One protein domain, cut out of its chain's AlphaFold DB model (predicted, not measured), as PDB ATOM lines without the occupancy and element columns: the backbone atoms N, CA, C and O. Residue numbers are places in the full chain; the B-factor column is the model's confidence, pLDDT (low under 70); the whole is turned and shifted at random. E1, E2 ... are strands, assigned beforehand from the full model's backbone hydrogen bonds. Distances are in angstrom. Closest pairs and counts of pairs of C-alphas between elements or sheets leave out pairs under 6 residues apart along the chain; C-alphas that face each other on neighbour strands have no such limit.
ATOM      1  N   GLN A 158     -29.010   3.483  47.492       97.38
ATOM      2  CA  GLN A 158     -28.371   2.781  46.390       97.38
ATOM      3  C   GLN A 158     -28.990   3.150  45.033       97.38
ATOM      4  O   GLN A 158     -30.204   3.061  44.840       97.38
ATOM      5  N   SER A 159     -28.133   3.491  44.073       97.25
ATOM      6  CA  SER A 159     -28.455   3.615  42.653       97.25
ATOM      7  C   SER A 159     -28.862   2.268  42.064       97.25
ATOM      8  O   SER A 159     -28.123   1.290  42.179       97.25
ATOM      9  N   VAL A 160     -29.988   2.224  41.358       97.56
ATOM     10  CA  VAL A 160     -30.455   1.020  40.662       97.56
ATOM     11  C   VAL A 160     -30.438   1.282  39.160       97.56
ATOM     12  O   VAL A 160     -31.366   1.862  38.598       97.56
ATOM     13  N   PHE A 161     -29.369   0.840  38.502       98.12
ATOM     14  CA  PHE A 161     -29.304   0.770  37.043       98.12
ATOM     15  C   PHE A 161     -29.583  -0.660  36.563       98.12
ATOM     16  O   PHE A 161     -29.361  -1.613  37.315       98.12
ATOM     17  N   PRO A 162     -30.060  -0.830  35.320       97.81
ATOM     18  CA  PRO A 162     -30.187  -2.142  34.706       97.81
ATOM     19  C   PRO A 162     -28.890  -2.957  34.710       97.81
ATOM     20  O   PRO A 162     -27.804  -2.382  34.640       97.81
ATOM     21  N   PRO A 163     -28.986  -4.298  34.709       96.81
ATOM     22  CA  PRO A 163     -27.817  -5.174  34.792       96.81
ATOM     23  C   PRO A 163     -26.901  -5.110  33.560       96.81
ATOM     24  O   PRO A 163     -25.754  -5.537  33.639       96.81
ATOM     25  N   ASP A 164     -27.379  -4.588  32.427       96.94
ATOM     26  CA  ASP A 164     -26.564  -4.368  31.225       96.94
ATOM     27  C   ASP A 164     -25.817  -3.022  31.226       96.94
ATOM     28  O   ASP A 164     -25.013  -2.760  30.329       96.94
ATOM     29  N   VAL A 165     -26.023  -2.177  32.243       97.50
ATOM     30  CA  VAL A 165     -25.243  -0.953  32.450       97.50
ATOM     31  C   VAL A 165     -23.961  -1.305  33.198       97.50
ATOM     32  O   VAL A 165     -23.899  -1.273  34.424       97.50
ATOM     33  N   THR A 166     -22.915  -1.627  32.441       96.69
ATOM     34  CA  THR A 166     -21.591  -1.970  32.990       96.69
ATOM     35  C   THR A 166     -20.628  -0.783  33.037       96.69
ATOM     36  O   THR A 166     -19.510  -0.910  33.536       96.69
ATOM     37  N   ALA A 167     -21.027   0.370  32.492       96.19
ATOM     38  CA  ALA A 167     -20.236   1.592  32.481       96.19
ATOM     39  C   ALA A 167     -21.120   2.839  32.589       96.19
ATOM     40  O   ALA A 167     -22.215   2.898  32.023       96.19
ATOM     41  N   VAL A 168     -20.610   3.849  33.289       97.12
ATOM     42  CA  VAL A 168     -21.269   5.144  33.489       97.12
ATOM     43  C   VAL A 168     -20.320   6.286  33.154       97.12
ATOM     44  O   VAL A 168     -19.117   6.215  33.411       97.12
ATOM     45  N   PHE A 169     -20.872   7.343  32.567       96.56
ATOM     46  CA  PHE A 169     -20.139   8.536  32.155       96.56
ATOM     47  C   PHE A 169     -20.392   9.702  33.107       96.56
ATOM     48  O   PHE A 169     -21.486   9.836  33.670       96.56
ATOM     49  N   ASP A 170     -19.390  10.570  33.240       94.19
ATOM     50  CA  ASP A 170     -19.530  11.807  34.002       94.19
ATOM     51  C   ASP A 170     -20.468  12.791  33.280       94.19
ATOM     52  O   ASP A 170     -20.852  12.607  32.123       94.19
ATOM     53  N   HIS A 171     -20.829  13.879  33.961       88.25
ATOM     54  CA  HIS A 171     -21.831  14.834  33.471       88.25
ATOM     55  C   HIS A 171     -21.511  15.419  32.080       88.25
ATOM     56  O   HIS A 171     -22.426  15.782  31.347       88.25
ATOM     57  N   GLY A 172     -20.223  15.530  31.731       85.94
ATOM     58  CA  GLY A 172     -19.753  16.071  30.452       85.94
ATOM     59  C   GLY A 172     -19.265  15.020  29.453       85.94
ATOM     60  O   GLY A 172     -18.682  15.405  28.442       85.94
ATOM     61  N   LYS A 173     -19.433  13.722  29.740       87.88
ATOM     62  CA  LYS A 173     -18.882  12.599  28.954       87.88
ATOM     63  C   LYS A 173     -17.360  12.693  28.708       87.88
ATOM     64  O   LYS A 173     -16.852  12.294  27.665       87.88
ATOM     65  N   ARG A 174     -16.632  13.236  29.682       91.19
ATOM     66  CA  ARG A 174     -15.172  13.415  29.741       91.19
ATOM     67  C   ARG A 174     -14.465  12.241  30.416       91.19
ATOM     68  O   ARG A 174     -13.286  12.023  30.162       91.19
ATOM     69  N   ALA A 175     -15.162  11.523  31.294       93.75
ATOM     70  CA  ALA A 175     -14.638  10.363  32.008       93.75
ATOM     71  C   ALA A 175     -15.671   9.231  32.036       93.75
ATOM     72  O   ALA A 175     -16.878   9.476  31.977       93.75
ATOM     73  N   VAL A 176     -15.179   8.000  32.153       96.00
ATOM     74  CA  VAL A 176     -15.975   6.774  32.246       96.00
ATOM     75  C   VAL A 176     -15.509   5.956  33.447       96.00
ATOM     76  O   VAL A 176     -14.318   5.940  33.759       96.00
ATOM     77  N   SER A 177     -16.443   5.290  34.117       97.00
ATOM     78  CA  SER A 177     -16.160   4.312  35.166       97.00
ATOM     79  C   SER A 177     -16.931   3.024  34.910       97.00
ATOM     80  O   SER A 177     -18.014   3.061  34.320       97.00
ATOM     81  N   ALA A 178     -16.383   1.898  35.362       97.38
ATOM     82  CA  ALA A 178     -17.143   0.659  35.464       97.38
ATOM     83  C   ALA A 178     -18.243   0.813  36.527       97.38
ATOM     84  O   ALA A 178     -18.060   1.501  37.531       97.38
ATOM     85  N   PHE A 179     -19.392   0.183  36.296       97.50
ATOM     86  CA  PHE A 179     -20.528   0.204  37.216       97.50
ATOM     87  C   PHE A 179     -21.036  -1.230  37.449       97.50
ATOM     88  O   PHE A 179     -21.059  -2.012  36.497       97.50
ATOM     89  N   PRO A 180     -21.439  -1.601  38.681       97.75
ATOM     90  CA  PRO A 180     -21.440  -0.780  39.897       97.75
ATOM     91  C   PRO A 180     -20.076  -0.701  40.596       97.75
ATOM     92  O   PRO A 180     -19.867   0.193  41.407       97.75
ATOM     93  N   ILE A 181     -19.145  -1.608  40.290       98.38
ATOM     94  CA  ILE A 181     -17.818  -1.626  40.911       98.38
ATOM     95  C   ILE A 181     -16.861  -0.763  40.089       98.38
ATOM     96  O   ILE A 181     -16.412  -1.173  39.018       98.38
ATOM     97  N   ALA A 182     -16.539   0.421  40.599       98.12
ATOM     98  CA  ALA A 182     -15.544   1.299  40.010       98.12
ATOM     99  C   ALA A 182     -14.129   0.810  40.326       98.12
ATOM    100  O   ALA A 182     -13.833   0.379  41.441       98.12
ATOM    101  N   THR A 183     -13.242   0.959  39.347       97.25
ATOM    102  CA  THR A 183     -11.794   0.765  39.482       97.25
ATOM    103  C   THR A 183     -11.061   1.959  38.878       97.25
ATOM    104  O   THR A 183     -11.553   2.563  37.924       97.25
ATOM    105  N   GLY A 184      -9.864   2.272  39.373       96.19
ATOM    106  CA  GLY A 184      -9.083   3.416  38.895       96.19
ATOM    107  C   GLY A 184      -9.645   4.740  39.409       96.19
ATOM    108  O   GLY A 184     -10.166   4.796  40.514       96.19
ATOM    109  N   THR A 185      -9.544   5.819  38.633       96.88
ATOM    110  CA  THR A 185      -9.952   7.158  39.084       96.88
ATOM    111  C   THR A 185     -11.231   7.626  38.399       96.88
ATOM    112  O   THR A 185     -11.316   7.626  37.171       96.88
ATOM    113  N   TYR A 186     -12.201   8.115  39.175       96.88
ATOM    114  CA  TYR A 186     -13.423   8.739  38.656       96.88
ATOM    115  C   TYR A 186     -13.790   9.957  39.509       96.88
ATOM    116  O   TYR A 186     -13.683   9.909  40.729       96.88
ATOM    117  N   TYR A 187     -14.137  11.090  38.884       95.00
ATOM    118  CA  TYR A 187     -14.317  12.378  39.584       95.00
ATOM    119  C   TYR A 187     -13.139  12.775  40.502       95.00
ATOM    120  O   TYR A 187     -13.325  13.413  41.534       95.00
ATOM    121  N   LYS A 188     -11.902  12.438  40.101       94.25
ATOM    122  CA  LYS A 188     -10.662  12.655  40.882       94.25
ATOM    123  C   LYS A 188     -10.601  11.889  42.215       94.25
ATOM    124  O   LYS A 188      -9.732  12.177  43.030       94.25
ATOM    125  N   VAL A 189     -11.479  10.909  42.417       96.50
ATOM    126  CA  VAL A 189     -11.453   9.978  43.551       96.50
ATOM    127  C   VAL A 189     -10.797   8.676  43.101       96.50
ATOM    128  O   VAL A 189     -11.079   8.198  42.000       96.50
ATOM    129  N   ASP A 190      -9.912   8.125  43.931       97.31
ATOM    130  CA  ASP A 190      -9.294   6.820  43.697       97.31
ATOM    131  C   ASP A 190     -10.215   5.684  44.166       97.31
ATOM    132  O   ASP A 190     -10.508   5.544  45.351       97.31
ATOM    133  N   TYR A 191     -10.652   4.867  43.213       98.00
ATOM    134  CA  TYR A 191     -11.448   3.657  43.395       98.00
ATOM    135  C   TYR A 191     -10.652   2.390  43.029       98.00
ATOM    136  O   TYR A 191     -11.241   1.339  42.788       98.00
ATOM    137  N   SER A 192      -9.316   2.450  42.963       97.25
ATOM    138  CA  SER A 192      -8.439   1.320  42.599       97.25
ATOM    139  C   SER A 192      -8.674   0.035  43.406       97.25
ATOM    140  O   SER A 192      -8.455  -1.052  42.878       97.25
ATOM    141  N   ALA A 193      -9.189   0.143  44.633       97.44
ATOM    142  CA  ALA A 193      -9.547  -0.990  45.486       97.44
ATOM    143  C   ALA A 193     -10.790  -1.786  45.030       97.44
ATOM    144  O   ALA A 193     -11.075  -2.828  45.616       97.44
ATOM    145  N   GLY A 194     -11.530  -1.322  44.015       98.25
ATOM    146  CA  GLY A 194     -12.797  -1.930  43.608       98.25
ATOM    147  C   GLY A 194     -13.927  -1.505  44.541       98.25
ATOM    148  O   GLY A 194     -14.254  -2.198  45.503       98.25
ATOM    149  N   VAL A 195     -14.523  -0.347  44.269       98.44
ATOM    150  CA  VAL A 195     -15.524   0.269  45.151       98.44
ATOM    151  C   VAL A 195     -16.897   0.227  44.501       98.44
ATOM    152  O   VAL A 195     -17.058   0.639  43.357       98.44
ATOM    153  N   ASP A 196     -17.901  -0.233  45.244       98.19
ATOM    154  CA  ASP A 196     -19.294  -0.183  44.802       98.19
ATOM    155  C   ASP A 196     -19.816   1.260  44.826       98.19
ATOM    156  O   ASP A 196     -20.245   1.764  45.867       98.19
ATOM    157  N   ILE A 197     -19.784   1.919  43.670       97.88
ATOM    158  CA  ILE A 197     -20.268   3.288  43.472       97.88
ATOM    159  C   ILE A 197     -21.781   3.351  43.229       97.88
ATOM    160  O   ILE A 197     -22.321   4.436  43.031       97.88
ATOM    161  N   SER A 198     -22.501   2.223  43.286       97.56
ATOM    162  CA  SER A 198     -23.963   2.270  43.401       97.56
ATOM    163  C   SER A 198     -24.404   2.710  44.800       97.56
ATOM    164  O   SER A 198     -25.508   3.221  44.961       97.56
ATOM    165  N   ARG A 199     -23.560   2.551  45.827       97.56
ATOM    166  CA  ARG A 199     -23.857   2.934  47.216       97.56
ATOM    167  C   ARG A 199     -23.524   4.403  47.462       97.56
ATOM    168  O   ARG A 199     -22.361   4.780  47.364       97.56
ATOM    169  N   TYR A 200     -24.497   5.202  47.904       95.81
ATOM    170  CA  TYR A 200     -24.307   6.640  48.169       95.81
ATOM    171  C   TYR A 200     -23.122   6.931  49.097       95.81
ATOM    172  O   TYR A 200     -22.281   7.766  48.785       95.81
ATOM    173  N   LYS A 201     -23.004   6.173  50.196       96.12
ATOM    174  CA  LYS A 201     -21.923   6.317  51.187       96.12
ATOM    175  C   LYS A 201     -20.502   6.164  50.627       96.12
ATOM    176  O   LYS A 201     -19.551   6.595  51.264       96.12
ATOM    177  N   ASN A 202     -20.352   5.547  49.454       96.88
ATOM    178  CA  ASN A 202     -19.058   5.319  48.812       96.88
ATOM    179  C   ASN A 202     -18.688   6.421  47.805       96.88
ATOM    180  O   ASN A 202     -17.648   6.327  47.156       96.88
ATOM    181  N   VAL A 203     -19.532   7.442  47.640       96.38
ATOM    182  CA  VAL A 203     -19.386   8.488  46.623       96.38
ATOM    183  C   VAL A 203     -19.084   9.805  47.336       96.38
ATOM    184  O   VAL A 203     -20.013  10.527  47.651       96.38
ATOM    185  N   PRO A 204     -17.823  10.162  47.627       95.31
ATOM    186  CA  PRO A 204     -17.504  11.261  48.551       95.31
ATOM    187  C   PRO A 204     -17.640  12.667  47.947       95.31
ATOM    188  O   PRO A 204     -17.481  13.654  48.653       95.31
ATOM    189  N   VAL A 205     -17.883  12.786  46.640       95.19
ATOM    190  CA  VAL A 205     -17.931  14.075  45.928       95.19
ATOM    191  C   VAL A 205     -19.120  14.123  44.970       95.19
ATOM    192  O   VAL A 205     -19.578  13.058  44.538       95.19
ATOM    193  N   PRO A 206     -19.585  15.322  44.564       95.00
ATOM    194  CA  PRO A 206     -20.635  15.452  43.565       95.00
ATOM    195  C   PRO A 206     -20.317  14.652  42.303       95.00
ATOM    196  O   PRO A 206     -19.307  14.888  41.635       95.00
ATOM    197  N   THR A 207     -21.180  13.693  41.985       95.56
ATOM    198  CA  THR A 207     -20.913  12.666  40.979       95.56
ATOM    199  C   THR A 207     -22.151  12.437  40.129       95.56
ATOM    200  O   THR A 207     -23.266  12.303  40.631       95.56
ATOM    201  N   SER A 208     -21.949  12.367  38.815       95.75
ATOM    202  CA  SER A 208     -22.976  11.974  37.856       95.75
ATOM    203  C   SER A 208     -22.684  10.579  37.326       95.75
ATOM    204  O   SER A 208     -21.533  10.248  37.036       95.75
ATOM    205  N   TYR A 209     -23.747   9.822  37.097       97.00
ATOM    206  CA  TYR A 209     -23.751   8.605  36.300       97.00
ATOM    207  C   TYR A 209     -24.702   8.814  35.131       97.00
ATOM    208  O   TYR A 209     -25.898   8.990  35.342       97.00
ATOM    209  N   MET A 210     -24.191   8.831  33.906       95.88
ATOM    210  CA  MET A 210     -25.010   8.692  32.703       95.88
ATOM    211  C   MET A 210     -24.755   7.319  32.095       95.88
ATOM    212  O   MET A 210     -23.614   7.006  31.757       95.88
ATOM    213  N   ALA A 211     -25.799   6.510  31.946       95.06
ATOM    214  CA  ALA A 211     -25.704   5.281  31.167       95.06
ATOM    215  C   ALA A 211     -25.758   5.620  29.671       95.06
ATOM    216  O   ALA A 211     -26.502   6.511  29.259       95.06
ATOM    217  N   GLU A 212     -24.985   4.911  28.848       86.31
ATOM    218  CA  GLU A 212     -24.994   5.138  27.399       86.31
ATOM    219  C   GLU A 212     -26.166   4.433  26.711       86.31
ATOM    220  O   GLU A 212     -26.967   5.082  26.038       86.31
ATOM    221  N   LYS A 213     -26.278   3.111  26.872       87.75
ATOM    222  CA  LYS A 213     -27.359   2.296  26.310       87.75
ATOM    223  C   LYS A 213     -27.751   1.213  27.304       87.75
ATOM    224  O   LYS A 213     -26.907   0.705  28.031       87.75
ATOM    225  N   SER A 214     -29.030   0.867  27.298       95.50
ATOM    226  CA  SER A 214     -29.582  -0.280  28.010       95.50
ATOM    227  C   SER A 214     -30.801  -0.778  27.236       95.50
ATOM    228  O   SER A 214     -31.540   0.038  26.680       95.50
ATOM    229  N   GLN A 215     -30.984  -2.095  27.173       96.44
ATOM    230  CA  GLN A 215     -32.162  -2.755  26.595       96.44
ATOM    231  C   GLN A 215     -33.321  -2.863  27.596       96.44
ATOM    232  O   GLN A 215     -34.403  -3.324  27.245       96.44
ATOM    233  N   TYR A 216     -33.098  -2.464  28.850       97.81
ATOM    234  CA  TYR A 216     -34.120  -2.478  29.886       97.81
ATOM    235  C   TYR A 216     -34.849  -1.140  29.962       97.81
ATOM    236  O   TYR A 216     -34.276  -0.064  29.757       97.81
ATOM    237  N   ASP A 217     -36.107  -1.223  30.376       97.50
ATOM    238  CA  ASP A 217     -37.027  -0.093  30.464       97.50
ATOM    239  C   ASP A 217     -36.995   0.621  31.822       97.50
ATOM    240  O   ASP A 217     -37.862   1.443  32.078       97.50
ATOM    241  N   PHE A 218     -36.032   0.344  32.712       97.62
ATOM    242  CA  PHE A 218     -36.060   0.892  34.075       97.62
ATOM    243  C   PHE A 218     -34.770   1.571  34.542       97.62
ATOM    244  O   PHE A 218     -33.677   1.290  34.058       97.62
ATOM    245  N   VAL A 219     -34.907   2.464  35.517       97.81
ATOM    246  CA  VAL A 219     -33.840   2.991  36.383       97.81
ATOM    247  C   VAL A 219     -34.490   3.397  37.702       97.81
ATOM    248  O   VAL A 219     -35.676   3.728  37.728       97.81
ATOM    249  N   GLY A 220     -33.763   3.364  38.807       96.94
ATOM    250  CA  GLY A 220     -34.350   3.701  40.092       96.94
ATOM    251  C   GLY A 220     -33.341   3.972  41.187       96.94
ATOM    252  O   GLY A 220     -32.134   4.074  40.963       96.94
ATOM    253  N   ALA A 221     -33.880   4.061  42.390       96.88
ATOM    254  CA  ALA A 221     -33.144   4.190  43.628       96.88
ATOM    255  C   ALA A 221     -33.801   3.322  44.695       96.88
ATOM    256  O   ALA A 221     -35.028   3.213  44.751       96.88
ATOM    257  N   TRP A 222     -32.980   2.743  45.560       96.62
ATOM    258  CA  TRP A 222     -33.416   1.936  46.688       96.62
ATOM    259  C   TRP A 222     -32.813   2.476  47.980       96.62
ATOM    260  O   TRP A 222     -31.623   2.777  48.028       96.62
ATOM    261  N   CYS A 223     -33.621   2.591  49.027       95.75
ATOM    262  CA  CYS A 223     -33.181   2.937  50.368       95.75
ATOM    263  C   CYS A 223     -33.309   1.699  51.261       95.75
ATOM    264  O   CYS A 223     -34.410   1.259  51.588       95.75
ATOM    265  N   HIS A 224     -32.167   1.138  51.659       95.19
ATOM    266  CA  HIS A 224     -32.093  -0.049  52.517       95.19
ATOM    267  C   HIS A 224     -32.672   0.193  53.913       95.19
ATOM    268  O   HIS A 224     -33.238  -0.727  54.492       95.19
ATOM    269  N   ASP A 225     -32.591   1.425  54.417       92.44
ATOM    270  CA  ASP A 225     -33.111   1.789  55.743       92.44
ATOM    271  C   ASP A 225     -34.648   1.849  55.769       92.44
ATOM    272  O   ASP A 225     -35.263   1.724  56.825       92.44
ATOM    273  N   GLU A 226     -35.276   2.039  54.603       91.50
ATOM    274  CA  GLU A 226     -36.729   2.199  54.456       91.50
ATOM    275  C   GLU A 226     -37.411   0.979  53.821       91.50
ATOM    276  O   GLU A 226     -38.640   0.954  53.735       91.50
ATOM    277  N   ASP A 227     -36.641  -0.016  53.361       91.94
ATOM    278  CA  ASP A 227     -37.140  -1.154  52.572       91.94
ATOM    279  C   ASP A 227     -38.105  -0.685  51.463       91.94
ATOM    280  O   ASP A 227     -39.276  -1.087  51.356       91.94
ATOM    281  N   GLY A 228     -37.622   0.292  50.695       92.56
ATOM    282  CA  GLY A 228     -38.411   1.011  49.713       92.56
ATOM    283  C   GLY A 228     -37.557   1.885  48.808       92.56
ATOM    284  O   GLY A 228     -36.382   2.142  49.055       92.56
ATOM    285  N   GLY A 229     -38.157   2.358  47.724       93.94
ATOM    286  CA  GLY A 229     -37.445   3.140  46.730       93.94
ATOM    287  C   GLY A 229     -38.368   3.828  45.743       93.94
ATOM    288  O   GLY A 229     -39.568   3.978  45.994       93.94
ATOM    289  N   LEU A 230     -37.778   4.227  44.623       95.88
ATOM    290  CA  LEU A 230     -38.457   4.753  43.448       95.88
ATOM    291  C   LEU A 230     -37.936   3.996  42.231       95.88
ATOM    292  O   LEU A 230     -36.726   3.892  42.032       95.88
ATOM    293  N   LEU A 231     -38.851   3.500  41.403       96.38
ATOM    294  CA  LEU A 231     -38.535   2.893  40.117       96.38
ATOM    295  C   LEU A 231     -39.225   3.696  39.019       96.38
ATOM    296  O   LEU A 231     -40.441   3.868  39.039       96.38
ATOM    297  N   HIS A 232     -38.447   4.181  38.062       97.25
ATOM    298  CA  HIS A 232     -38.965   4.751  36.830       97.25
ATOM    299  C   HIS A 232     -38.941   3.674  35.750       97.25
ATOM    300  O   HIS A 232     -37.893   3.069  35.520       97.25
ATOM    301  N   VAL A 233     -40.075   3.466  35.080       97.56
ATOM    302  CA  VAL A 233     -40.211   2.522  33.968       97.56
ATOM    303  C   VAL A 233     -40.722   3.264  32.736       97.56
ATOM    304  O   VAL A 233     -41.757   3.922  32.799       97.56
ATOM    305  N   ALA A 234     -40.009   3.162  31.618       96.69
ATOM    306  CA  ALA A 234     -40.399   3.729  30.335       96.69
ATOM    307  C   ALA A 234     -39.782   2.941  29.176       96.69
ATOM    308  O   ALA A 234     -38.652   2.471  29.268       96.69
ATOM    309  N   ASN A 235     -40.508   2.869  28.059       95.38
ATOM    310  CA  ASN A 235     -40.032   2.238  26.831       95.38
ATOM    311  C   ASN A 235     -38.703   2.871  26.378       95.38
ATOM    312  O   ASN A 235     -38.661   4.055  26.023       95.38
ATOM    313  N   HIS A 236     -37.632   2.080  26.351       94.38
ATOM    314  CA  HIS A 236     -36.286   2.538  26.010       94.38
ATOM    315  C   HIS A 236     -36.132   2.997  24.549       94.38
ATOM    316  O   HIS A 236     -35.154   3.671  24.232       94.38
ATOM    317  N   HIS A 237     -37.084   2.708  23.657       94.06
ATOM    318  CA  HIS A 237     -37.124   3.295  22.312       94.06
ATOM    319  C   HIS A 237     -37.660   4.735  22.294       94.06
ATOM    320  O   HIS A 237     -37.457   5.444  21.311       94.06
ATOM    321  N   ILE A 238     -38.332   5.172  23.364       92.19
ATOM    322  CA  ILE A 238     -38.907   6.519  23.501       92.19
ATOM    323  C   ILE A 238     -38.092   7.350  24.499       92.19
ATOM    324  O   ILE A 238     -37.674   8.461  24.183       92.19
ATOM    325  N   ALA A 239     -37.832   6.802  25.689       92.81
ATOM    326  CA  ALA A 239     -37.079   7.449  26.763       92.81
ATOM    327  C   ALA A 239     -35.863   6.585  27.167       92.81
ATOM    328  O   ALA A 239     -35.860   5.965  28.231       92.81
ATOM    329  N   PRO A 240     -34.813   6.510  26.322       94.00
ATOM    330  CA  PRO A 240     -33.650   5.649  26.569       94.00
ATOM    331  C   PRO A 240     -32.773   6.110  27.738       94.00
ATOM    332  O   PRO A 240     -32.078   5.291  28.346       94.00
ATOM    333  N   GLY A 241     -32.759   7.419  28.011       94.31
ATOM    334  CA  GLY A 241     -31.819   8.058  28.927       94.31
ATOM    335  C   GLY A 241     -31.981   7.579  30.366       94.31
ATOM    336  O   GLY A 241     -33.075   7.609  30.922       94.31
ATOM    337  N   LYS A 242     -30.870   7.176  30.988       96.19
ATOM    338  CA  LYS A 242     -30.809   6.792  32.403       96.19
ATOM    339  C   LYS A 242     -29.666   7.554  33.051       96.19
ATOM    340  O   LYS A 242     -28.518   7.452  32.612       96.19
ATOM    341  N   LYS A 243     -29.991   8.352  34.062       95.69
ATOM    342  CA  LYS A 243     -29.035   9.221  34.739       95.69
ATOM    343  C   LYS A 243     -29.294   9.226  36.235       95.69
ATOM    344  O   LYS A 243     -30.442   9.231  36.661       95.69
ATOM    345  N   GLN A 244     -28.216   9.307  36.999       96.06
ATOM    346  CA  GLN A 244     -28.247   9.646  38.410       96.06
ATOM    347  C   GLN A 244     -27.246  10.765  38.692       96.06
ATOM    348  O   GLN A 244     -26.172  10.832  38.093       96.06
ATOM    349  N   TRP A 245     -27.618  11.654  39.603       95.25
ATOM    350  CA  TRP A 245     -26.752  12.672  40.176       95.25
ATOM    351  C   TRP A 245     -26.755  12.511  41.695       95.25
ATOM    352  O   TRP A 245     -27.812  12.290  42.284       95.25
ATOM    353  N   SER A 246     -25.585  12.626  42.312       94.12
ATOM    354  CA  SER A 246     -25.411  12.716  43.758       94.12
ATOM    355  C   SER A 246     -24.599  13.962  44.093       94.12
ATOM    356  O   SER A 246     -23.702  14.339  43.336       94.12
ATOM    357  N   TRP A 247     -24.888  14.574  45.242       92.31
ATOM    358  CA  TRP A 247     -24.078  15.655  45.808       92.31
ATOM    359  C   TRP A 247     -22.788  15.161  46.477       92.31
ATOM    360  O   TRP A 247     -21.921  15.973  46.787       92.31
TER     361      TRP A 247
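This is residues 158 to 247 of the 253 residues of an uncharacterized protein of Shigella dysenteriae (UniProt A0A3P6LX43). Little of this domain is regular structure: a four-strand sheet, E3-E2-E4-E7, lies next to a three-strand sheet, E1-E5-E6, and the long loop of residues 179 to 206 lies at the end away from E6. The 90 printed residues include seven named strands, E1 to E7 along the chain, holding 31 residues, and no named helix: all strand. Both sheets are antiparallel. The whole is compact, radius of gyration of the C-alphas 12.8 A, spanning 35 by 32 by 20 A.

E4, residues 207 to 211, is antiparallel to E7, residues 242 to 246, with N 209 and O 244 2.8 A apart; its other neighbour is E2, residues 167 to 169, with an angle of 121 degrees between their N-to-C directions and N 169 and O 210 2.9 A apart, within hydrogen-bond range. E2 and E3, residues 176 to 178, form a hairpin, N 168 and O 177 at 2.9 A. E5, residues 218 to 223, forms a hairpin with E6, residues 228 to 233, N 221 and O 230 at 2.9 A, and is antiparallel to E1, residues 158 to 160, N 160 and O 220 at 2.9 A. The closest C-alphas of E5 and E7, Val 219 and Lys 242, are 6.3 A apart.

E5 measures 16.7 A, E6 15.9 A. E1 begins at C-alpha 158 (-28.371, 2.781, 46.390); E7 ends at C-alpha 246 (-25.411, 12.716, 43.758).

The printed part has no cut. E3 to E4 is a long link. No printed residue is under 70 in pLDDT.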